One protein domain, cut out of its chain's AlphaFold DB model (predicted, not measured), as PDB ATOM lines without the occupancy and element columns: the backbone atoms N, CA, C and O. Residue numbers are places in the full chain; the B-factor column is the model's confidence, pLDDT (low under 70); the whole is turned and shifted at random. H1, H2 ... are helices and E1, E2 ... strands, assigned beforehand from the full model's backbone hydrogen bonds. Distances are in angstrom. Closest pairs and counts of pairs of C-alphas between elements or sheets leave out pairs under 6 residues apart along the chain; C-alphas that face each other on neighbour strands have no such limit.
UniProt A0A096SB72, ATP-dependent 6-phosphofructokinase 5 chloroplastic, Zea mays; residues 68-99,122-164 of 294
ATOM      1  N   TRP A  68     -22.099  17.148 -53.751       88.56
ATOM      2  CA  TRP A  68     -22.975  18.246 -54.186       88.56
ATOM      3  C   TRP A  68     -24.281  18.324 -53.386       88.56
ATOM      4  O   TRP A  68     -24.776  19.419 -53.133       88.56
ATOM      5  N   LYS A  69     -24.828  17.179 -52.949       89.44
ATOM      6  CA  LYS A  69     -26.067  17.124 -52.152       89.44
ATOM      7  C   LYS A  69     -25.896  17.746 -50.774       89.44
ATOM      8  O   LYS A  69     -26.775  18.475 -50.334       89.44
ATOM      9  N   GLN A  70     -24.768  17.477 -50.120       90.25
ATOM     10  CA  GLN A  70     -24.453  18.074 -48.826       90.25
ATOM     11  C   GLN A  70     -24.259  19.584 -48.974       90.25
ATOM     12  O   GLN A  70     -24.880  20.348 -48.250       90.25
ATOM     13  N   LYS A  71     -23.489  20.017 -49.979       89.88
ATOM     14  CA  LYS A  71     -23.294  21.445 -50.270       89.88
ATOM     15  C   LYS A  71     -24.603  22.159 -50.593       89.88
ATOM     16  O   LYS A  71     -24.812  23.282 -50.156       89.88
ATOM     17  N   PHE A  72     -25.492  21.506 -51.345       90.56
ATOM     18  CA  PHE A  72     -26.835  22.021 -51.599       90.56
ATOM     19  C   PHE A  72     -27.630  22.159 -50.301       90.56
ATOM     20  O   PHE A  72     -28.312  23.161 -50.131       90.56
ATOM     21  N   GLN A  73     -27.554  21.172 -49.406       89.56
ATOM     22  CA  GLN A  73     -28.255  21.197 -48.125       89.56
ATOM     23  C   GLN A  73     -27.752  22.332 -47.229       89.56
ATOM     24  O   GLN A  73     -28.558  23.087 -46.703       89.56
ATOM     25  N   GLU A  74     -26.435  22.486 -47.111       89.69
ATOM     26  CA  GLU A  74     -25.796  23.550 -46.330       89.69
ATOM     27  C   GLU A  74     -26.141  24.940 -46.889       89.69
ATOM     28  O   GLU A  74     -26.528  25.834 -46.139       89.69
ATOM     29  N   ASP A  75     -26.082  25.116 -48.214       90.00
ATOM     30  CA  ASP A  75     -26.518  26.349 -48.880       90.00
ATOM     31  C   ASP A  75     -28.016  26.615 -48.678       90.00
ATOM     32  O   ASP A  75     -28.435  27.749 -48.444       90.00
ATOM     33  N   TRP A  76     -28.844  25.575 -48.768       90.12
ATOM     34  CA  TRP A  76     -30.279  25.679 -48.546       90.12
ATOM     35  C   TRP A  76     -30.584  26.120 -47.116       90.12
ATOM     36  O   TRP A  76     -31.339  27.067 -46.913       90.12
ATOM     37  N   GLU A  77     -29.981  25.461 -46.131       87.62
ATOM     38  CA  GLU A  77     -30.139  25.794 -44.720       87.62
ATOM     39  C   GLU A  77     -29.645  27.210 -44.439       87.62
ATOM     40  O   GLU A  77     -30.383  27.978 -43.837       87.62
ATOM     41  N   SER A  78     -28.496  27.615 -44.987       87.50
ATOM     42  CA  SER A  78     -27.991  28.986 -44.856       87.50
ATOM     43  C   SER A  78     -28.932  30.037 -45.456       87.50
ATOM     44  O   SER A  78     -29.078  31.119 -44.893       87.50
ATOM     45  N   ARG A  79     -29.615  29.743 -46.571       86.94
ATOM     46  CA  ARG A  79     -30.590  30.666 -47.188       86.94
ATOM     47  C   ARG A  79     -31.886  30.812 -46.397       86.94
ATOM     48  O   ARG A  79     -32.566  31.830 -46.539       86.94
ATOM     49  N   PHE A  80     -32.270  29.781 -45.650       84.94
ATOM     50  CA  PHE A  80     -33.492  29.761 -44.840       84.94
ATOM     51  C   PHE A  80     -33.231  29.955 -43.346       84.94
ATOM     52  O   PHE A  80     -34.196  29.963 -42.574       84.94
ATOM     53  N   ASP A  81     -31.973  30.153 -42.959       82.94
ATOM     54  CA  ASP A  81     -31.597  30.598 -41.629       82.94
ATOM     55  C   ASP A  81     -32.065  32.043 -41.445       82.94
ATOM     56  O   ASP A  81     -31.791  32.933 -42.255       82.94
ATOM     57  N   LEU A  82     -32.898  32.258 -40.433       80.38
ATOM     58  CA  LEU A  82     -33.535  33.549 -40.209       80.38
ATOM     59  C   LEU A  82     -32.636  34.374 -39.290       80.38
ATOM     60  O   LEU A  82     -32.366  33.900 -38.187       80.38
ATOM     61  N   PRO A  83     -32.259  35.613 -39.669       81.69
ATOM     62  CA  PRO A  83     -31.502  36.489 -38.786       81.69
ATOM     63  C   PRO A  83     -32.206  36.612 -37.436       81.69
ATOM     64  O   PRO A  83     -33.383  36.992 -37.366       81.69
ATOM     65  N   SER A  84     -31.491  36.281 -36.370       83.31
ATOM     66  CA  SER A  84     -31.976  36.396 -35.006       83.31
ATOM     67  C   SER A  84     -31.481  37.697 -34.391       83.31
ATOM     68  O   SER A  84     -30.373  38.166 -34.643       83.31
ATOM     69  N   ILE A  85     -32.287  38.279 -33.506       82.69
ATOM     70  CA  ILE A  85     -31.855  39.435 -32.714       82.69
ATOM     71  C   ILE A  85     -30.628  39.109 -31.845       82.69
ATOM     72  O   ILE A  85     -29.817  39.989 -31.561       82.69
ATOM     73  N   THR A  86     -30.472  37.836 -31.475       85.50
ATOM     74  CA  THR A  86     -29.334  37.331 -30.701       85.50
ATOM     75  C   THR A  86     -28.017  37.348 -31.469       85.50
ATOM     76  O   THR A  86     -26.960  37.277 -30.854       85.50
ATOM     77  N   ASP A  87     -28.060  37.456 -32.799       83.50
ATOM     78  CA  ASP A  87     -26.852  37.509 -33.631       83.50
ATOM     79  C   ASP A  87     -26.155  38.871 -33.511       83.50
ATOM     80  O   ASP A  87     -24.963  39.002 -33.784       83.50
ATOM     81  N   ILE A  88     -26.910  39.896 -33.098       81.75
ATOM     82  CA  ILE A  88     -26.452  41.282 -32.957       81.75
ATOM     83  C   ILE A  88     -26.308  41.658 -31.480       81.75
ATOM     84  O   ILE A  88     -25.370  42.363 -31.107       81.75
ATOM     85  N   TYR A  89     -27.238  41.206 -30.637       82.88
ATOM     86  CA  TYR A  89     -27.316  41.580 -29.230       82.88
ATOM     87  C   TYR A  89     -27.236  40.351 -28.325       82.88
ATOM     88  O   TYR A  89     -27.936  39.367 -28.543       82.88
ATOM     89  N   ASP A  90     -26.466  40.440 -27.244       87.06
ATOM     90  CA  ASP A  90     -26.422  39.402 -26.209       87.06
ATOM     91  C   ASP A  90     -27.664  39.491 -25.300       87.06
ATOM     92  O   ASP A  90     -27.638  40.052 -24.202       87.06
ATOM     93  N   LEU A  91     -28.805  39.013 -25.811       87.50
ATOM     94  CA  LEU A  91     -30.092  39.024 -25.115       87.50
ATOM     95  C   LEU A  91     -30.389  37.668 -24.484       87.50
ATOM     96  O   LEU A  91     -30.348  36.628 -25.140       87.50
ATOM     97  N   LYS A  92     -30.811  37.690 -23.219       90.94
ATOM     98  CA  LYS A  92     -31.320  36.490 -22.551       90.94
ATOM     99  C   LYS A  92     -32.778  36.232 -22.951       90.94
ATOM    100  O   LYS A  92     -33.583  37.168 -22.908       90.94
ATOM    101  N   PRO A  93     -33.143  34.986 -23.300       93.12
ATOM    102  CA  PRO A  93     -34.531  34.634 -23.556       93.12
ATOM    103  C   PRO A  93     -35.364  34.775 -22.275       93.12
ATOM    104  O   PRO A  93     -34.874  34.560 -21.163       93.12
ATOM    105  N   ARG A  94     -36.644  35.120 -22.432       92.69
ATOM    106  CA  ARG A  94     -37.631  35.197 -21.346       92.69
ATOM    107  C   ARG A  94     -38.889  34.402 -21.696       92.69
ATOM    108  O   ARG A  94     -39.198  34.268 -22.881       92.69
ATOM    109  N   PRO A  95     -39.652  33.895 -20.712       93.06
ATOM    110  CA  PRO A  95     -40.913  33.210 -20.980       93.06
ATOM    111  C   PRO A  95     -41.898  34.097 -21.748       93.06
ATOM    112  O   PRO A  95     -42.026  35.289 -21.474       93.06
ATOM    113  N   THR A  96     -42.613  33.512 -22.704       92.50
ATOM    114  CA  THR A  96     -43.616  34.235 -23.489       92.50
ATOM    115  C   THR A  96     -44.808  34.669 -22.638       92.50
ATOM    116  O   THR A  96     -45.305  33.923 -21.794       92.50
ATOM    117  N   THR A  97     -45.328  35.862 -22.912       91.69
ATOM    118  CA  THR A  97     -46.597  36.354 -22.352       91.69
ATOM    119  C   THR A  97     -47.816  35.742 -23.047       91.69
ATOM    120  O   THR A  97     -48.943  35.824 -22.549       91.69
ATOM    121  N   PHE A  98     -47.620  35.089 -24.196       88.62
ATOM    122  CA  PHE A  98     -48.690  34.437 -24.932       88.62
ATOM    123  C   PHE A  98     -49.136  33.145 -24.242       88.62
ATOM    124  O   PHE A  98     -48.419  32.142 -24.212       88.62
ATOM    125  N   SER A  99     -50.367  33.152 -23.728       81.25
ATOM    126  CA  SER A  99     -50.986  31.987 -23.093       81.25
ATOM    127  C   SER A  99     -51.997  31.305 -24.010       81.25
ATOM    128  O   SER A  99     -52.995  31.897 -24.426       81.25
ATOM    129  N   ASP A 122     -36.487  23.737 -33.289       89.69
ATOM    130  CA  ASP A 122     -36.039  22.662 -34.181       89.69
ATOM    131  C   ASP A 122     -37.142  22.141 -35.111       89.69
ATOM    132  O   ASP A 122     -36.868  21.379 -36.036       89.69
ATOM    133  N   ASP A 123     -38.390  22.598 -34.953       91.81
ATOM    134  CA  ASP A 123     -39.476  22.166 -35.828       91.81
ATOM    135  C   ASP A 123     -39.240  22.656 -37.264       91.81
ATOM    136  O   ASP A 123     -39.140  23.861 -37.542       91.81
ATOM    137  N   ARG A 124     -39.204  21.707 -38.199       91.56
ATOM    138  CA  ARG A 124     -39.087  21.956 -39.637       91.56
ATOM    139  C   ARG A 124     -40.313  21.434 -40.383       91.56
ATOM    140  O   ARG A 124     -40.955  20.471 -39.970       91.56
ATOM    141  N   ALA A 125     -40.634  22.077 -41.498       93.19
ATOM    142  CA  ALA A 125     -41.610  21.614 -42.473       93.19
ATOM    143  C   ALA A 125     -40.901  21.296 -43.791       93.19
ATOM    144  O   ALA A 125     -39.991  22.013 -44.203       93.19
ATOM    145  N   LEU A 126     -41.323  20.217 -44.444       92.81
ATOM    146  CA  LEU A 126     -40.781  19.817 -45.735       92.81
ATOM    147  C   LEU A 126     -41.418  20.670 -46.842       92.81
ATOM    148  O   LEU A 126     -42.637  20.648 -47.012       92.81
ATOM    149  N   LEU A 127     -40.606  21.421 -47.588       90.00
ATOM    150  CA  LEU A 127     -41.073  22.308 -48.656       90.00
ATOM    151  C   LEU A 127     -41.382  21.534 -49.942       90.00
ATOM    152  O   LEU A 127     -42.455  21.680 -50.528       90.00
ATOM    153  N   LYS A 128     -40.446  20.691 -50.379       87.06
ATOM    154  CA  LYS A 128     -40.623  19.823 -51.544       87.06
ATOM    155  C   LYS A 128     -41.149  18.478 -51.068       87.06
ATOM    156  O   LYS A 128     -40.432  17.780 -50.376       87.06
ATOM    157  N   VAL A 129     -42.369  18.099 -51.451       89.00
ATOM    158  CA  VAL A 129     -43.001  16.824 -51.031       89.00
ATOM    159  C   VAL A 129     -42.981  15.736 -52.109       89.00
ATOM    160  O   VAL A 129     -43.250  14.568 -51.832       89.00
ATOM    161  N   ILE A 130     -42.660  16.097 -53.354       87.25
ATOM    162  CA  ILE A 130     -42.629  15.159 -54.480       87.25
ATOM    163  C   ILE A 130     -41.265  14.469 -54.515       87.25
ATOM    164  O   ILE A 130     -40.286  15.040 -54.996       87.25
ATOM    165  N   LYS A 131     -41.221  13.232 -54.006       87.00
ATOM    166  CA  LYS A 131     -39.992  12.427 -53.928       87.00
ATOM    167  C   LYS A 131     -39.493  11.932 -55.282       87.00
ATOM    168  O   LYS A 131     -38.290  11.900 -55.515       87.00
ATOM    169  N   TYR A 132     -40.416  11.548 -56.159       88.62
ATOM    170  CA  TYR A 132     -40.112  11.017 -57.484       88.62
ATOM    171  C   TYR A 132     -40.761  11.917 -58.533       88.62
ATOM    172  O   TYR A 132     -41.986  12.019 -58.591       88.62
ATOM    173  N   SER A 133     -39.947  12.579 -59.350       85.94
ATOM    174  CA  SER A 133     -40.401  13.442 -60.444       85.94
ATOM    175  C   SER A 133     -39.588  13.167 -61.701       85.94
ATOM    176  O   SER A 133     -38.391  12.917 -61.611       85.94
ATOM    177  N   SER A 134     -40.214  13.256 -62.872       87.81
ATOM    178  CA  SER A 134     -39.491  13.285 -64.147       87.81
ATOM    179  C   SER A 134     -39.194  14.737 -64.539       87.81
ATOM    180  O   SER A 134     -40.067  15.584 -64.331       87.81
ATOM    181  N   PRO A 135     -38.055  15.035 -65.198       85.81
ATOM    182  CA  PRO A 135     -37.761  16.379 -65.713       85.81
ATOM    183  C   PRO A 135     -38.821  16.918 -66.685       85.81
ATOM    184  O   PRO A 135     -38.888  18.115 -66.949       85.81
ATOM    185  N   THR A 136     -39.629  16.026 -67.262       88.75
ATOM    186  CA  THR A 136     -40.676  16.365 -68.237       88.75
ATOM    187  C   THR A 136     -42.043  16.616 -67.604       88.75
ATOM    188  O   THR A 136     -42.959  17.079 -68.284       88.75
ATOM    189  N   SER A 137     -42.211  16.307 -66.316       88.38
ATOM    190  CA  SER A 137     -43.484  16.479 -65.621       88.38
ATOM    191  C   SER A 137     -43.761  17.955 -65.335       88.38
ATOM    192  O   SER A 137     -42.869  18.720 -64.971       88.38
ATOM    193  N   ALA A 138     -45.024  18.364 -65.462       85.75
ATOM    194  CA  ALA A 138     -45.433  19.719 -65.116       85.75
ATOM    195  C   ALA A 138     -45.172  20.002 -63.625       85.75
ATOM    196  O   ALA A 138     -45.568  19.215 -62.767       85.75
ATOM    197  N   GLY A 139     -44.510  21.124 -63.328       77.75
ATOM    198  CA  GLY A 139     -44.171  21.521 -61.958       77.75
ATOM    199  C   GLY A 139     -43.002  20.754 -61.329       77.75
ATOM    200  O   GLY A 139     -42.739  20.936 -60.144       77.75
ATOM    201  N   ALA A 140     -42.293  19.907 -62.087       80.12
ATOM    202  CA  ALA A 140     -41.065  19.291 -61.603       80.12
ATOM    203  C   ALA A 140     -39.926  20.321 -61.569       80.12
ATOM    204  O   ALA A 140     -39.479  20.808 -62.605       80.12
ATOM    205  N   GLU A 141     -39.439  20.622 -60.367       80.81
ATOM    206  CA  GLU A 141     -38.213  21.389 -60.152       80.81
ATOM    207  C   GLU A 141     -37.109  20.432 -59.697       80.81
ATOM    208  O   GLU A 141     -37.101  19.928 -58.563       80.81
ATOM    209  N   CYS A 142     -36.204  20.123 -60.622       84.00
ATOM    210  CA  CYS A 142     -35.109  19.187 -60.411       84.00
ATOM    211  C   CYS A 142     -33.807  19.946 -60.176       84.00
ATOM    212  O   CYS A 142     -33.491  20.885 -60.907       84.00
ATOM    213  N   VAL A 143     -33.083  19.552 -59.128       83.81
ATOM    214  CA  VAL A 143     -31.792  20.159 -58.775       83.81
ATOM    215  C   VAL A 143     -30.706  19.680 -59.741       83.81
ATOM    216  O   VAL A 143     -29.857  20.455 -60.169       83.81
ATOM    217  N   ASP A 144     -30.784  18.411 -60.134       85.25
ATOM    218  CA  ASP A 144     -29.927  17.725 -61.092       85.25
ATOM    219  C   ASP A 144     -30.747  17.130 -62.255       85.25
ATOM    220  O   ASP A 144     -31.980  17.179 -62.278       85.25
ATOM    221  N   LEU A 145     -30.051  16.567 -63.246       83.69
ATOM    222  CA  LEU A 145     -30.664  15.992 -64.451       83.69
ATOM    223  C   LEU A 145     -31.535  14.764 -64.158       83.69
ATOM    224  O   LEU A 145     -32.537  14.556 -64.841       83.69
ATOM    225  N   ASP A 146     -31.175  13.993 -63.132       83.69
ATOM    226  CA  ASP A 146     -31.879  12.770 -62.743       83.69
ATOM    227  C   ASP A 146     -33.031  13.036 -61.762       83.69
ATOM    228  O   ASP A 146     -33.706  12.102 -61.327       83.69
ATOM    229  N   CYS A 147     -33.285  14.305 -61.417       85.38
ATOM    230  CA  CYS A 147     -34.272  14.697 -60.414       85.38
ATOM    231  C   CYS A 147     -34.089  13.960 -59.080       85.38
ATOM    232  O   CYS A 147     -35.064  13.551 -58.442       85.38
ATOM    233  N   SER A 148     -32.838  13.811 -58.648       86.69
ATOM    234  CA  SER A 148     -32.474  13.280 -57.346       86.69
ATOM    235  C   SER A 148     -33.228  13.998 -56.235       86.69
ATOM    236  O   SER A 148     -33.316  15.229 -56.179       86.69
ATOM    237  N   TRP A 149     -33.732  13.205 -55.295       87.94
ATOM    238  CA  TRP A 149     -34.313  13.724 -54.069       87.94
ATOM    239  C   TRP A 149     -33.237  14.350 -53.177       87.94
ATOM    240  O   TRP A 149     -32.217  13.715 -52.891       87.94
ATOM    241  N   VAL A 150     -33.513  15.573 -52.724       89.12
ATOM    242  CA  VAL A 150     -32.792  16.278 -51.663       89.12
ATOM    243  C   VAL A 150     -33.841  16.962 -50.792       89.12
ATOM    244  O   VAL A 150     -34.784  17.561 -51.320       89.12
ATOM    245  N   GLU A 151     -33.726  16.810 -49.478       90.19
ATOM    246  CA  GLU A 151     -34.724  17.301 -48.531       90.19
ATOM    247  C   GLU A 151     -34.621  18.814 -48.366       90.19
ATOM    248  O   GLU A 151     -33.579  19.355 -48.031       90.19
ATOM    249  N   GLN A 152     -35.724  19.521 -48.578       90.81
ATOM    250  CA  GLN A 152     -35.750  20.977 -48.468       90.81
ATOM    251  C   GLN A 152     -36.577  21.359 -47.254       90.81
ATOM    252  O   GLN A 152     -37.807  21.411 -47.321       90.81
ATOM    253  N   TRP A 153     -35.899  21.576 -46.131       90.75
ATOM    254  CA  TRP A 153     -36.521  21.922 -44.858       90.75
ATOM    255  C   TRP A 153     -36.663  23.439 -44.713       90.75
ATOM    256  O   TRP A 153     -35.817  24.202 -45.173       90.75
ATOM    257  N   VAL A 154     -37.744  23.883 -44.070       93.06
ATOM    258  CA  VAL A 154     -37.961  25.286 -43.679       93.06
ATOM    259  C   VAL A 154     -38.463  25.365 -42.238       93.06
ATOM    260  O   VAL A 154     -39.143  24.453 -41.765       93.06
ATOM    261  N   HIS A 155     -38.155  26.451 -41.525       91.69
ATOM    262  CA  HIS A 155     -38.607  26.638 -40.143       91.69
ATOM    263  C   HIS A 155     -40.135  26.723 -40.038       91.69
ATOM    264  O   HIS A 155     -40.794  27.470 -40.767       91.69
ATOM    265  N   ARG A 156     -40.715  25.990 -39.079       93.44
ATOM    266  CA  ARG A 156     -42.150  26.070 -38.784       93.44
ATOM    267  C   ARG A 156     -42.456  27.343 -37.995       93.44
ATOM    268  O   ARG A 156     -41.893  27.558 -36.923       93.44
ATOM    269  N   ALA A 157     -43.373  28.170 -38.495       92.88
ATOM    270  CA  ALA A 157     -43.865  29.342 -37.774       92.88
ATOM    271  C   ALA A 157     -44.857  28.950 -36.664       92.88
ATOM    272  O   ALA A 157     -45.626  27.999 -36.811       92.88
ATOM    273  N   GLY A 158     -44.873  29.712 -35.573       93.38
ATOM    274  CA  GLY A 158     -45.831  29.556 -34.479       93.38
ATOM    275  C   GLY A 158     -45.349  30.207 -33.182       93.38
ATOM    276  O   GLY A 158     -44.238  30.739 -33.145       93.38
ATOM    277  N   PRO A 159     -46.177  30.194 -32.124       94.12
ATOM    278  CA  PRO A 159     -45.810  30.773 -30.837       94.12
ATOM    279  C   PRO A 159     -44.650  29.994 -30.208       94.12
ATOM    280  O   PRO A 159     -44.670  28.761 -30.162       94.12
ATOM    281  N   ARG A 160     -43.652  30.720 -29.705       93.31
ATOM    282  CA  ARG A 160     -42.498  30.166 -28.986       93.31
ATOM    283  C   ARG A 160     -42.729  30.230 -27.484       93.31
ATOM    284  O   ARG A 160     -43.392  31.149 -27.010       93.31
ATOM    285  N   LYS A 161     -42.162  29.267 -26.748       92.81
ATOM    286  CA  LYS A 161     -42.171  29.255 -25.275       92.81
ATOM    287  C   LYS A 161     -41.390  30.441 -24.700       92.81
ATOM    288  O   LYS A 161     -41.724  30.929 -23.624       92.81
ATOM    289  N   GLU A 162     -40.387  30.904 -25.439       93.06
ATOM    290  CA  GLU A 162     -39.511  32.007 -25.065       93.06
ATOM    291  C   GLU A 162     -39.526  33.103 -26.137       93.06
ATOM    292  O   GLU A 162     -39.668  32.824 -27.328       93.06
ATOM    293  N   ILE A 163     -39.397  34.351 -25.700       93.94
ATOM    294  CA  ILE A 163     -39.289  35.563 -26.518       93.94
ATOM    295  C   ILE A 163     -38.089  36.391 -26.032       93.94
ATOM    296  O   ILE A 163     -37.531  36.105 -24.975       93.94
ATOM    297  N   TYR A 164     -37.685  37.411 -26.790       92.88
ATOM    298  CA  TYR A 164     -36.523  38.251 -26.443       92.88
ATOM    299  C   TYR A 164     -36.911  39.661 -25.992       92.88
ATOM    300  O   TYR A 164     -36.333  40.192 -25.045       92.88
TER     301      TYR A 164
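What this domain is: This is residues 68 to 99 and 122 to 164 of the 294 residues of the protein "ATP-dependent 6-phosphofructokinase 5 chloroplastic" of Zea mays (UniProt A0A096SB72). There is little regular structure here: a small two-stranded hairpin, E1 and E2, has helix H1 beside E2, and long stretches with no named element, residues 81 to 99 and 127 to 152, reach toward opposite ends. The printed part has 75 residues, of which 19 are in named elements, in the order H1, E1, E2; the sheet is antiparallel and the class mixed. The whole is only just extended, close to loose, with a radius of gyration of the C-alphas of 17.3 A, and spans 50 by 27 by 15 A.

Where its parts are: Find E1, residues 124 to 126, and E2, residues 153 to 155, ending at C-alpha 155 (-38.607, 26.638, -40.143). H1, residues 68 to 80, runs 18.2 A from C-alpha 68 at (-22.975, 18.246, -54.186).

How they stand to each other: In the hairpin E1 and E2, look for N 125 and O 154, within hydrogen-bond range at 2.8 A. The closest C-alphas of H1 and E2, Phe 80 and Val 154, are 6.4 A apart. In H1 every O i to N i+4 pair is within hydrogen-bond range.

The domain as a whole: Residues 100 to 121 are not printed; C-alphas 99 and 122 are 20.8 A apart. E1 to E2 is a long link. No printed residue is under pLDDT 70.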